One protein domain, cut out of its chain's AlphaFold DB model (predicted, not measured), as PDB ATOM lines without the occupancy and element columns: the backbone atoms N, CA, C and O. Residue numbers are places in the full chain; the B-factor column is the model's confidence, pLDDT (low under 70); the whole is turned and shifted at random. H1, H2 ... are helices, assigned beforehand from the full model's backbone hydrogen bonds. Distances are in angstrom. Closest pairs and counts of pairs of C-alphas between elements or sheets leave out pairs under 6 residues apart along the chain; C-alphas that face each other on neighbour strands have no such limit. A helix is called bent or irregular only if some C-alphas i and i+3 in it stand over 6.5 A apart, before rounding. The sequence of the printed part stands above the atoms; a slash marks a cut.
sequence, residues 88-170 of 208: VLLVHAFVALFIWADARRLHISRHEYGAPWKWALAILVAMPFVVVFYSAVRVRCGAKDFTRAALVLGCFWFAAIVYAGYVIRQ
ATOM      1  N   VAL A  88     280.710 251.888 222.502       74.25
ATOM      2  CA  VAL A  88     280.145 253.151 222.021       74.25
ATOM      3  C   VAL A  88     279.826 253.028 220.532       74.25
ATOM      4  O   VAL A  88     278.701 253.328 220.133       74.25
ATOM      5  N   LEU A  89     280.756 252.501 219.731       79.44
ATOM      6  CA  LEU A  89     280.543 252.251 218.306       79.44
ATOM      7  C   LEU A  89     279.418 251.241 218.053       79.44
ATOM      8  O   LEU A  89     278.602 251.458 217.161       79.44
ATOM      9  N   LEU A  90     279.323 250.174 218.851       78.31
ATOM     10  CA  LEU A  90     278.254 249.181 218.729       78.31
ATOM     11  C   LEU A  90     276.875 249.786 219.032       78.31
ATOM     12  O   LEU A  90     275.925 249.547 218.288       78.31
ATOM     13  N   VAL A  91     276.768 250.624 220.066       75.94
ATOM     14  CA  VAL A  91     275.544 251.377 220.383       75.94
ATOM     15  C   VAL A  91     275.199 252.350 219.253       75.94
ATOM     16  O   VAL A  91     274.043 252.411 218.838       75.94
ATOM     17  N   HIS A  92     276.185 253.069 218.708       80.12
ATOM     18  CA  HIS A  92     275.980 253.968 217.566       80.12
ATOM     19  C   HIS A  92     275.470 253.204 216.340       80.12
ATOM     20  O   HIS A  92     274.483 253.614 215.735       80.12
ATOM     21  N   ALA A  93     276.091 252.070 216.006       80.25
ATOM     22  CA  ALA A  93     275.682 251.222 214.892       80.25
ATOM     23  C   ALA A  93     274.258 250.686 215.084       80.25
ATOM     24  O   ALA A  93     273.449 250.729 214.157       80.25
ATOM     25  N   PHE A  94     273.926 250.239 216.296       80.00
ATOM     26  CA  PHE A  94     272.597 249.722 216.596       80.00
ATOM     27  C   PHE A  94     271.523 250.808 216.458       80.00
ATOM     28  O   PHE A  94     270.496 250.591 215.814       80.00
ATOM     29  N   VAL A  95     271.763 252.003 217.006       80.88
ATOM     30  CA  VAL A  95     270.801 253.106 216.886       80.88
ATOM     31  C   VAL A  95     270.726 253.642 215.455       80.88
ATOM     32  O   VAL A  95     269.637 253.987 214.999       80.88
ATOM     33  N   ALA A  96     271.830 253.636 214.705       82.38
ATOM     34  CA  ALA A  96     271.832 253.997 213.290       82.38
ATOM     35  C   ALA A  96     270.966 253.036 212.461       82.38
ATOM     36  O   ALA A  96     270.151 253.490 211.657       82.38
ATOM     37  N   LEU A  97     271.083 251.723 212.693       80.75
ATOM     38  CA  LEU A  97     270.229 250.710 212.060       80.75
ATOM     39  C   LEU A  97     268.759 250.888 212.440       80.75
ATOM     40  O   LEU A  97     267.882 250.792 211.580       80.75
ATOM     41  N   PHE A  98     268.491 251.182 213.712       81.44
ATOM     42  CA  PHE A  98     267.138 251.418 214.193       81.44
ATOM     43  C   PHE A  98     266.501 252.631 213.502       81.44
ATOM     44  O   PHE A  98     265.419 252.516 212.929       81.44
ATOM     45  N   ILE A  99     267.181 253.781 213.498       84.00
ATOM     46  CA  ILE A  99     266.664 255.007 212.879       84.00
ATOM     47  C   ILE A  99     266.558 254.857 211.363       84.00
ATOM     48  O   ILE A  99     265.612 255.353 210.760       84.00
ATOM     49  N   TRP A 100     267.466 254.121 210.728       84.38
ATOM     50  CA  TRP A 100     267.339 253.789 209.314       84.38
ATOM     51  C   TRP A 100     266.076 252.972 209.015       84.38
ATOM     52  O   TRP A 100     265.353 253.283 208.065       84.38
ATOM     53  N   ALA A 101     265.798 251.945 209.823       80.38
ATOM     54  CA  ALA A 101     264.608 251.114 209.679       80.38
ATOM     55  C   ALA A 101     263.323 251.912 209.953       80.38
ATOM     56  O   ALA A 101     262.372 251.807 209.179       80.38
ATOM     57  N   ASP A 102     263.303 252.744 210.998       82.44
ATOM     58  CA  ASP A 102     262.171 253.620 211.335       82.44
ATOM     59  C   ASP A 102     261.940 254.678 210.241       82.44
ATOM     60  O   ASP A 102     260.822 254.837 209.760       82.44
ATOM     61  N   ALA A 103     262.999 255.313 209.729       82.31
ATOM     62  CA  ALA A 103     262.904 256.307 208.658       82.31
ATOM     63  C   ALA A 103     262.420 255.707 207.332       82.31
ATOM     64  O   ALA A 103     261.730 256.383 206.566       82.31
ATOM     65  N   ARG A 104     262.771 254.443 207.056       81.62
ATOM     66  CA  ARG A 104     262.223 253.691 205.921       81.62
ATOM     67  C   ARG A 104     260.743 253.375 206.111       81.62
ATOM     68  O   ARG A 104     259.992 253.557 205.162       81.62
ATOM     69  N   ARG A 105     260.334 252.946 207.310       77.75
ATOM     70  CA  ARG A 105     258.923 252.666 207.635       77.75
ATOM     71  C   ARG A 105     258.048 253.913 207.559       77.75
ATOM     72  O   ARG A 105     256.923 253.832 207.098       77.75
ATOM     73  N   LEU A 106     258.570 255.059 207.983       75.06
ATOM     74  CA  LEU A 106     257.856 256.336 207.966       75.06
ATOM     75  C   LEU A 106     257.943 257.067 206.618       75.06
ATOM     76  O   LEU A 106     257.522 258.215 206.527       75.06
ATOM     77  N   HIS A 107     258.533 256.447 205.588       74.25
ATOM     78  CA  HIS A 107     258.706 257.037 204.258       74.25
ATOM     79  C   HIS A 107     259.296 258.464 204.263       74.25
ATOM     80  O   HIS A 107     259.018 259.266 203.370       74.25
ATOM     81  N   ILE A 108     260.196 258.763 205.213       69.44
ATOM     82  CA  ILE A 108     260.790 260.103 205.404       69.44
ATOM     83  C   ILE A 108     261.522 260.589 204.142       69.44
ATOM     84  O   ILE A 108     261.618 261.790 203.908       69.44
ATOM     85  N   SER A 109     261.954 259.674 203.263       62.53
ATOM     86  CA  SER A 109     262.552 260.011 201.963       62.53
ATOM     87  C   SER A 109     261.649 260.830 201.035       62.53
ATOM     88  O   SER A 109     262.163 261.388 200.070       62.53
ATOM     89  N   ARG A 110     260.327 260.862 201.264       53.25
ATOM     90  CA  ARG A 110     259.381 261.661 200.467       53.25
ATOM     91  C   ARG A 110     259.285 263.114 200.924       53.25
ATOM     92  O   ARG A 110     258.730 263.930 200.200       53.25
ATOM     93  N   HIS A 111     259.789 263.441 202.108       54.25
ATOM     94  CA  HIS A 111     259.779 264.799 202.641       54.25
ATOM     95  C   HIS A 111     261.186 265.409 202.550       54.25
ATOM     96  O   HIS A 111     262.186 264.695 202.501       54.25
ATOM     97  N   GLU A 112     261.275 266.739 202.553       71.06
ATOM     98  CA  GLU A 112     262.501 267.550 202.390       71.06
ATOM     99  C   GLU A 112     263.633 267.250 203.407       71.06
ATOM    100  O   GLU A 112     264.722 267.813 203.338       71.06
ATOM    101  N   TYR A 113     263.411 266.323 204.340       73.31
ATOM    102  CA  TYR A 113     264.302 265.933 205.433       73.31
ATOM    103  C   TYR A 113     265.396 264.920 205.041       73.31
ATOM    104  O   TYR A 113     266.207 264.523 205.880       73.31
ATOM    105  N   GLY A 114     265.449 264.506 203.773       78.19
ATOM    106  CA  GLY A 114     266.534 263.698 203.218       78.19
ATOM    107  C   GLY A 114     266.387 262.181 203.392       78.19
ATOM    108  O   GLY A 114     265.484 261.661 204.043       78.19
ATOM    109  N   ALA A 115     267.295 261.440 202.751       84.38
ATOM    110  CA  ALA A 115     267.214 259.985 202.672       84.38
ATOM    111  C   ALA A 115     267.507 259.287 204.025       84.38
ATOM    112  O   ALA A 115     268.400 259.724 204.752       84.38
ATOM    113  N   PRO A 116     266.864 258.139 204.324       81.19
ATOM    114  CA  PRO A 116     267.057 257.373 205.563       81.19
ATOM    115  C   PRO A 116     268.514 257.038 205.908       81.19
ATOM    116  O   PRO A 116     268.895 257.012 207.073       81.19
ATOM    117  N   TRP A 117     269.358 256.792 204.901       83.06
ATOM    118  CA  TRP A 117     270.773 256.483 205.121       83.06
ATOM    119  C   TRP A 117     271.569 257.688 205.645       83.06
ATOM    120  O   TRP A 117     272.537 257.495 206.373       83.06
ATOM    121  N   LYS A 118     271.145 258.925 205.334       86.88
ATOM    122  CA  LYS A 118     271.789 260.145 205.844       86.88
ATOM    123  C   LYS A 118     271.587 260.277 207.350       86.88
ATOM    124  O   LYS A 118     272.522 260.635 208.054       86.88
ATOM    125  N   TRP A 119     270.403 259.916 207.845       86.06
ATOM    126  CA  TRP A 119     270.106 259.879 209.278       86.06
ATOM    127  C   TRP A 119     270.941 258.824 210.008       86.06
ATOM    128  O   TRP A 119     271.514 259.115 211.054       86.06
ATOM    129  N   ALA A 120     271.085 257.636 209.416       82.62
ATOM    130  CA  ALA A 120     271.945 256.580 209.949       82.62
ATOM    131  C   ALA A 120     273.412 257.027 210.039       82.62
ATOM    132  O   ALA A 120     274.049 256.873 211.076       82.62
ATOM    133  N   LEU A 121     273.933 257.635 208.967       86.12
ATOM    134  CA  LEU A 121     275.300 258.147 208.932       86.12
ATOM    135  C   LEU A 121     275.502 259.273 209.954       86.12
ATOM    136  O   LEU A 121     276.498 259.286 210.668       86.12
ATOM    137  N   ALA A 122     274.540 260.191 210.065       84.06
ATOM    138  CA  ALA A 122     274.600 261.287 211.021       84.06
ATOM    139  C   ALA A 122     274.633 260.778 212.474       84.06
ATOM    140  O   ALA A 122     275.376 261.319 213.290       84.06
ATOM    141  N   ILE A 123     273.910 259.699 212.794       84.00
ATOM    142  CA  ILE A 123     273.965 259.055 214.117       84.00
ATOM    143  C   ILE A 123     275.352 258.521 214.435       84.00
ATOM    144  O   ILE A 123     275.778 258.642 215.576       84.00
ATOM    145  N   LEU A 124     276.077 257.970 213.461       81.50
ATOM    146  CA  LEU A 124     277.441 257.490 213.698       81.50
ATOM    147  C   LEU A 124     278.408 258.625 214.071       81.50
ATOM    148  O   LEU A 124     279.412 258.364 214.724       81.50
ATOM    149  N   VAL A 125     278.104 259.866 213.678       81.62
ATOM    150  CA  VAL A 125     278.971 261.038 213.886       81.62
ATOM    151  C   VAL A 125     278.556 261.860 215.110       81.62
ATOM    152  O   VAL A 125     279.405 262.300 215.876       81.62
ATOM    153  N   ALA A 126     277.255 262.097 215.293       78.38
ATOM    154  CA  ALA A 126     276.727 263.064 216.257       78.38
ATOM    155  C   ALA A 126     275.476 262.535 216.980       78.38
ATOM    156  O   ALA A 126     274.449 263.212 217.085       78.38
ATOM    157  N   MET A 127     275.569 261.303 217.481       70.62
ATOM    158  CA  MET A 127     274.451 260.505 217.981       70.62
ATOM    159  C   MET A 127     273.474 261.199 218.950       70.62
ATOM    160  O   MET A 127     272.273 261.074 218.706       70.62
ATOM    161  N   PRO A 128     273.880 261.965 219.987       70.00
ATOM    162  CA  PRO A 128     272.883 262.562 220.874       70.00
ATOM    163  C   PRO A 128     272.067 263.647 220.159       70.00
ATOM    164  O   PRO A 128     270.843 263.671 220.258       70.00
ATOM    165  N   PHE A 129     272.723 264.505 219.376       76.56
ATOM    166  CA  PHE A 129     272.057 265.602 218.674       76.56
ATOM    167  C   PHE A 129     271.125 265.083 217.585       76.56
ATOM    168  O   PHE A 129     269.975 265.511 217.483       76.56
ATOM    169  N   VAL A 130     271.599 264.121 216.796       82.81
ATOM    170  CA  VAL A 130     270.843 263.595 215.660       82.81
ATOM    171  C   VAL A 130     269.590 262.861 216.121       82.81
ATOM    172  O   VAL A 130     268.560 262.997 215.470       82.81
ATOM    173  N   VAL A 131     269.620 262.166 217.264       80.00
ATOM    174  CA  VAL A 131     268.414 261.538 217.826       80.00
ATOM    175  C   VAL A 131     267.365 262.582 218.219       80.00
ATOM    176  O   VAL A 131     266.183 262.379 217.940       80.00
ATOM    177  N   VAL A 132     267.765 263.718 218.804       78.19
ATOM    178  CA  VAL A 132     266.827 264.804 219.145       78.19
ATOM    179  C   VAL A 132     266.215 265.406 217.878       78.19
ATOM    180  O   VAL A 132     264.990 265.481 217.772       78.19
ATOM    181  N   PHE A 133     267.029 265.766 216.881       82.19
ATOM    182  CA  PHE A 133     266.516 266.299 215.612       82.19
ATOM    183  C   PHE A 133     265.622 265.293 214.884       82.19
ATOM    184  O   PHE A 133     264.542 265.654 214.413       82.19
ATOM    185  N   TYR A 134     266.028 264.023 214.849       82.69
ATOM    186  CA  TYR A 134     265.242 262.952 214.254       82.69
ATOM    187  C   TYR A 134     263.890 262.798 214.954       82.69
ATOM    188  O   TYR A 134     262.868 262.696 214.284       82.69
ATOM    189  N   SER A 135     263.851 262.870 216.290       78.62
ATOM    190  CA  SER A 135     262.601 262.798 217.053       78.62
ATOM    191  C   SER A 135     261.617 263.912 216.675       78.62
ATOM    192  O   SER A 135     260.427 263.645 216.516       78.62
ATOM    193  N   ALA A 136     262.111 265.131 216.439       80.00
ATOM    194  CA  ALA A 136     261.290 266.255 216.000       80.00
ATOM    195  C   ALA A 136     260.760 266.059 214.569       80.00
ATOM    196  O   ALA A 136     259.585 266.314 214.309       80.00
ATOM    197  N   VAL A 137     261.601 265.571 213.649       81.69
ATOM    198  CA  VAL A 137     261.187 265.241 212.272       81.69
ATOM    199  C   VAL A 137     260.127 264.141 212.277       81.69
ATOM    200  O   VAL A 137     259.107 264.259 211.606       81.69
ATOM    201  N   ARG A 138     260.315 263.108 213.098       80.75
ATOM    202  CA  ARG A 138     259.393 261.978 213.224       80.75
ATOM    203  C   ARG A 138     257.990 262.411 213.667       80.75
ATOM    204  O   ARG A 138     257.005 261.930 213.116       80.75
ATOM    205  N   VAL A 139     257.900 263.350 214.617       76.94
ATOM    206  CA  VAL A 139     256.622 263.939 215.065       76.94
ATOM    207  C   VAL A 139     255.949 264.719 213.933       76.94
ATOM    208  O   VAL A 139     254.744 264.585 213.734       76.94
ATOM    209  N   ARG A 140     256.717 265.481 213.141       76.94
ATOM    210  CA  ARG A 140     256.187 266.191 211.958       76.94
ATOM    211  C   ARG A 140     255.679 265.238 210.876       76.94
ATOM    212  O   ARG A 140     254.745 265.584 210.167       76.94
ATOM    213  N   CYS A 141     256.249 264.039 210.790       76.31
ATOM    214  CA  CYS A 141     255.777 262.956 209.925       76.31
ATOM    215  C   CYS A 141     254.610 262.146 210.533       76.31
ATOM    216  O   CYS A 141     254.282 261.079 210.023       76.31
ATOM    217  N   GLY A 142     253.985 262.616 211.621       72.75
ATOM    218  CA  GLY A 142     252.773 262.017 212.192       72.75
ATOM    219  C   GLY A 142     253.003 260.864 213.176       72.75
ATOM    220  O   GLY A 142     252.037 260.237 213.614       72.75
ATOM    221  N   ALA A 143     254.249 260.573 213.567       73.44
ATOM    222  CA  ALA A 143     254.518 259.551 214.575       73.44
ATOM    223  C   ALA A 143     254.196 260.076 215.984       73.44
ATOM    224  O   ALA A 143     254.763 261.074 216.426       73.44
ATOM    225  N   LYS A 144     253.312 259.376 216.707       68.56
ATOM    226  CA  LYS A 144     252.767 259.866 217.984       68.56
ATOM    227  C   LYS A 144     253.750 259.827 219.163       68.56
ATOM    228  O   LYS A 144     253.679 260.712 220.003       68.56
ATOM    229  N   ASP A 145     254.711 258.896 219.205       66.06
ATOM    230  CA  ASP A 145     255.518 258.684 220.422       66.06
ATOM    231  C   ASP A 145     256.983 258.307 220.148       66.06
ATOM    232  O   ASP A 145     257.342 257.137 220.020       66.06
ATOM    233  N   PHE A 146     257.865 259.307 220.071       65.38
ATOM    234  CA  PHE A 146     259.330 259.101 220.085       65.38
ATOM    235  C   PHE A 146     260.070 259.993 221.080       65.38
ATOM    236  O   PHE A 146     261.225 259.736 221.411       65.38
ATOM    237  N   THR A 147     259.402 261.023 221.592       61.19
ATOM    238  CA  THR A 147     259.945 261.963 222.574       61.19
ATOM    239  C   THR A 147     260.401 261.249 223.839       61.19
ATOM    240  O   THR A 147     261.492 261.527 224.317       61.19
ATOM    241  N   ARG A 148     259.646 260.259 224.335       59.66
ATOM    242  CA  ARG A 148     260.049 259.461 225.508       59.66
ATOM    243  C   ARG A 148     261.328 258.657 225.259       59.66
ATOM    244  O   ARG A 148     262.213 258.657 226.105       59.66
ATOM    245  N   ALA A 149     261.457 258.025 224.092       62.19
ATOM    246  CA  ALA A 149     262.645 257.248 223.735       62.19
ATOM    247  C   ALA A 149     263.880 258.143 223.538       62.19
ATOM    248  O   ALA A 149     264.957 257.824 224.038       62.19
ATOM    249  N   ALA A 150     263.714 259.291 222.876       64.31
ATOM    250  CA  ALA A 150     264.775 260.284 222.717       64.31
ATOM    251  C   ALA A 150     265.236 260.851 224.070       64.31
ATOM    252  O   ALA A 150     266.431 261.023 224.288       64.31
ATOM    253  N   LEU A 151     264.301 261.083 224.997       65.25
ATOM    254  CA  LEU A 151     264.589 261.603 226.333       65.25
ATOM    255  C   LEU A 151     265.315 260.559 227.192       65.25
ATOM    256  O   LEU A 151     266.333 260.880 227.793       65.25
ATOM    257  N   VAL A 152     264.878 259.294 227.170       63.53
ATOM    258  CA  VAL A 152     265.571 258.188 227.856       63.53
ATOM    259  C   VAL A 152     266.984 257.982 227.305       63.53
ATOM    260  O   VAL A 152     267.929 257.830 228.079       63.53
ATOM    261  N   LEU A 153     267.158 258.031 225.983       68.50
ATOM    262  CA  LEU A 153     268.475 257.897 225.359       68.50
ATOM    263  C   LEU A 153     269.379 259.102 225.659       68.50
ATOM    264  O   LEU A 153     270.575 258.931 225.895       68.50
ATOM    265  N   GLY A 154     268.802 260.305 225.712       65.19
ATOM    266  CA  GLY A 154     269.481 261.517 226.164       65.19
ATOM    267  C   GLY A 154     269.939 261.414 227.620       65.19
ATOM    268  O   GLY A 154     271.100 261.691 227.913       65.19
ATOM    269  N   CYS A 155     269.076 260.940 228.524       65.25
ATOM    270  CA  CYS A 155     269.422 260.698 229.926       65.25
ATOM    271  C   CYS A 155     270.527 259.647 230.078       65.25
ATOM    272  O   CYS A 155     271.445 259.843 230.872       65.25
ATOM    273  N   PHE A 156     270.474 258.561 229.300       71.06
ATOM    274  CA  PHE A 156     271.524 257.541 229.285       71.06
ATOM    275  C   PHE A 156     272.879 258.135 228.878       71.06
ATOM    276  O   PHE A 156     273.877 257.917 229.560       71.06
ATOM    277  N   TRP A 157     272.917 258.939 227.811       69.88
ATOM    278  CA  TRP A 157     274.148 259.594 227.369       69.88
ATOM    279  C   TRP A 157     274.662 260.635 228.352       69.88
ATOM    280  O   TRP A 157     275.865 260.703 228.590       69.88
ATOM    281  N   PHE A 158     273.767 261.409 228.962       66.62
ATOM    282  CA  PHE A 158     274.140 262.336 230.022       66.62
ATOM    283  C   PHE A 158     274.798 261.592 231.192       66.62
ATOM    284  O   PHE A 158     275.890 261.962 231.618       66.62
ATOM    285  N   ALA A 159     274.197 260.489 231.646       66.31
ATOM    286  CA  ALA A 159     274.771 259.644 232.690       66.31
ATOM    287  C   ALA A 159     276.121 259.036 232.268       66.31
ATOM    288  O   ALA A 159     277.053 259.014 233.068       66.31
ATOM    289  N   ALA A 160     276.262 258.602 231.012       66.44
ATOM    290  CA  ALA A 160     277.515 258.072 230.479       66.44
ATOM    291  C   ALA A 160     278.631 259.131 230.438       66.44
ATOM    292  O   ALA A 160     279.764 258.827 230.802       66.44
ATOM    293  N   ILE A 161     278.320 260.378 230.058       66.81
ATOM    294  CA  ILE A 161     279.271 261.502 230.067       66.81
ATOM    295  C   ILE A 161     279.691 261.835 231.501       66.81
ATOM    296  O   ILE A 161     280.883 261.985 231.770       66.81
ATOM    297  N   VAL A 162     278.733 261.909 232.430       68.75
ATOM    298  CA  VAL A 162     279.012 262.156 233.852       68.75
ATOM    299  C   VAL A 162     279.883 261.040 234.431       68.75
ATOM    300  O   VAL A 162     280.871 261.326 235.105       68.75
ATOM    301  N   TYR A 163     279.572 259.779 234.126       65.62
ATOM    302  CA  TYR A 163     280.351 258.627 234.570       65.62
ATOM    303  C   TYR A 163     281.758 258.618 233.970       65.62
ATOM    304  O   TYR A 163     282.728 258.441 234.698       65.62
ATOM    305  N   ALA A 164     281.903 258.866 232.666       62.94
ATOM    306  CA  ALA A 164     283.212 258.965 232.028       62.94
ATOM    307  C   ALA A 164     284.043 260.098 232.645       62.94
ATOM    308  O   ALA A 164     285.203 259.887 232.988       62.94
ATOM    309  N   GLY A 165     283.441 261.270 232.868       64.31
ATOM    310  CA  GLY A 165     284.091 262.387 233.553       64.31
ATOM    311  C   GLY A 165     284.503 262.046 234.988       64.31
ATOM    312  O   GLY A 165     285.590 262.425 235.419       64.31
ATOM    313  N   TYR A 166     283.676 261.292 235.712       68.81
ATOM    314  CA  TYR A 166     284.000 260.787 237.046       68.81
ATOM    315  C   TYR A 166     285.172 259.797 237.019       68.81
ATOM    316  O   TYR A 166     286.113 259.953 237.791       68.81
ATOM    317  N   VAL A 167     285.164 258.829 236.098       64.44
ATOM    318  CA  VAL A 167     286.242 257.840 235.935       64.44
ATOM    319  C   VAL A 167     287.556 258.505 235.521       64.44
ATOM    320  O   VAL A 167     288.602 258.128 236.032       64.44
ATOM    321  N   ILE A 168     287.519 259.516 234.647       63.56
ATOM    322  CA  ILE A 168     288.714 260.280 234.240       63.56
ATOM    323  C   ILE A 168     289.317 261.049 235.425       63.56
ATOM    324  O   ILE A 168     290.530 261.227 235.483       63.56
ATOM    325  N   ARG A 169     288.487 261.506 236.372       65.12
ATOM    326  CA  ARG A 169     288.942 262.206 237.584       65.12
ATOM    327  C   ARG A 169     289.446 261.277 238.681       65.12
ATOM    328  O   ARG A 169     290.068 261.763 239.621       65.12
ATOM    329  N   GLN A 170     289.167 259.978 238.605       62.88
ATOM    330  CA  GLN A 170     289.765 259.032 239.536       62.88
ATOM    331  C   GLN A 170     291.226 258.831 239.152       62.88
ATOM    332  O   GLN A 170     291.532 258.274 238.097       62.88
TER     333      GLN A 170
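AT A GLANCE: This is residues 88 to 170 of the 208 residues of an uncharacterized protein of bacterium (UniProt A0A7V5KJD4). Bent H2 folds back on itself; H1 packs along arm H2a, residues 147 to 157 of H3 pack on arm H2b, and residues 159 to 170 stick out. The printed part has 83 residues with three named helices, H1, H2, H3, all helix, mostly aligned. It is only just compact, close to loose, radius of gyration of the C-alphas 13.9 A, spanning 50 by 22 by 17 A.

IN THESE COORDINATES: H2, residues 116 to 140, one helix by its hydrogen bonds, is bent: C-alphas 125 and 128 are 9.4 A apart. Its arms are H2a, 116 to 125, and H2b, 128 to 140. H1, residues 88 to 105, 25.6 A, begins at (280.145, 253.151, 222.021). H3, residues 147 to 169, 32.7 A, ends at (288.942, 262.206, 237.584).

HOW THE PARTS SIT: H2a touches H2b's residues 130 to 134 alone, closest C-alphas Ile 123 and Val 130, 5.7 A. Hairpin H1 and H2a touches at C-alphas Ala 96 and Ala 120, 4.2 A; hairpin H2b and H3 at Val 132 and Ala 150, 6.1 A. H1 and H3 are apart. Every helix O i to N i+4 pair is within hydrogen-bond range.

THE WHOLE: The printed part has no cut; both links are short. pLDDT is under 70 at 108 to 111, 144 to 155 and 157 to 170.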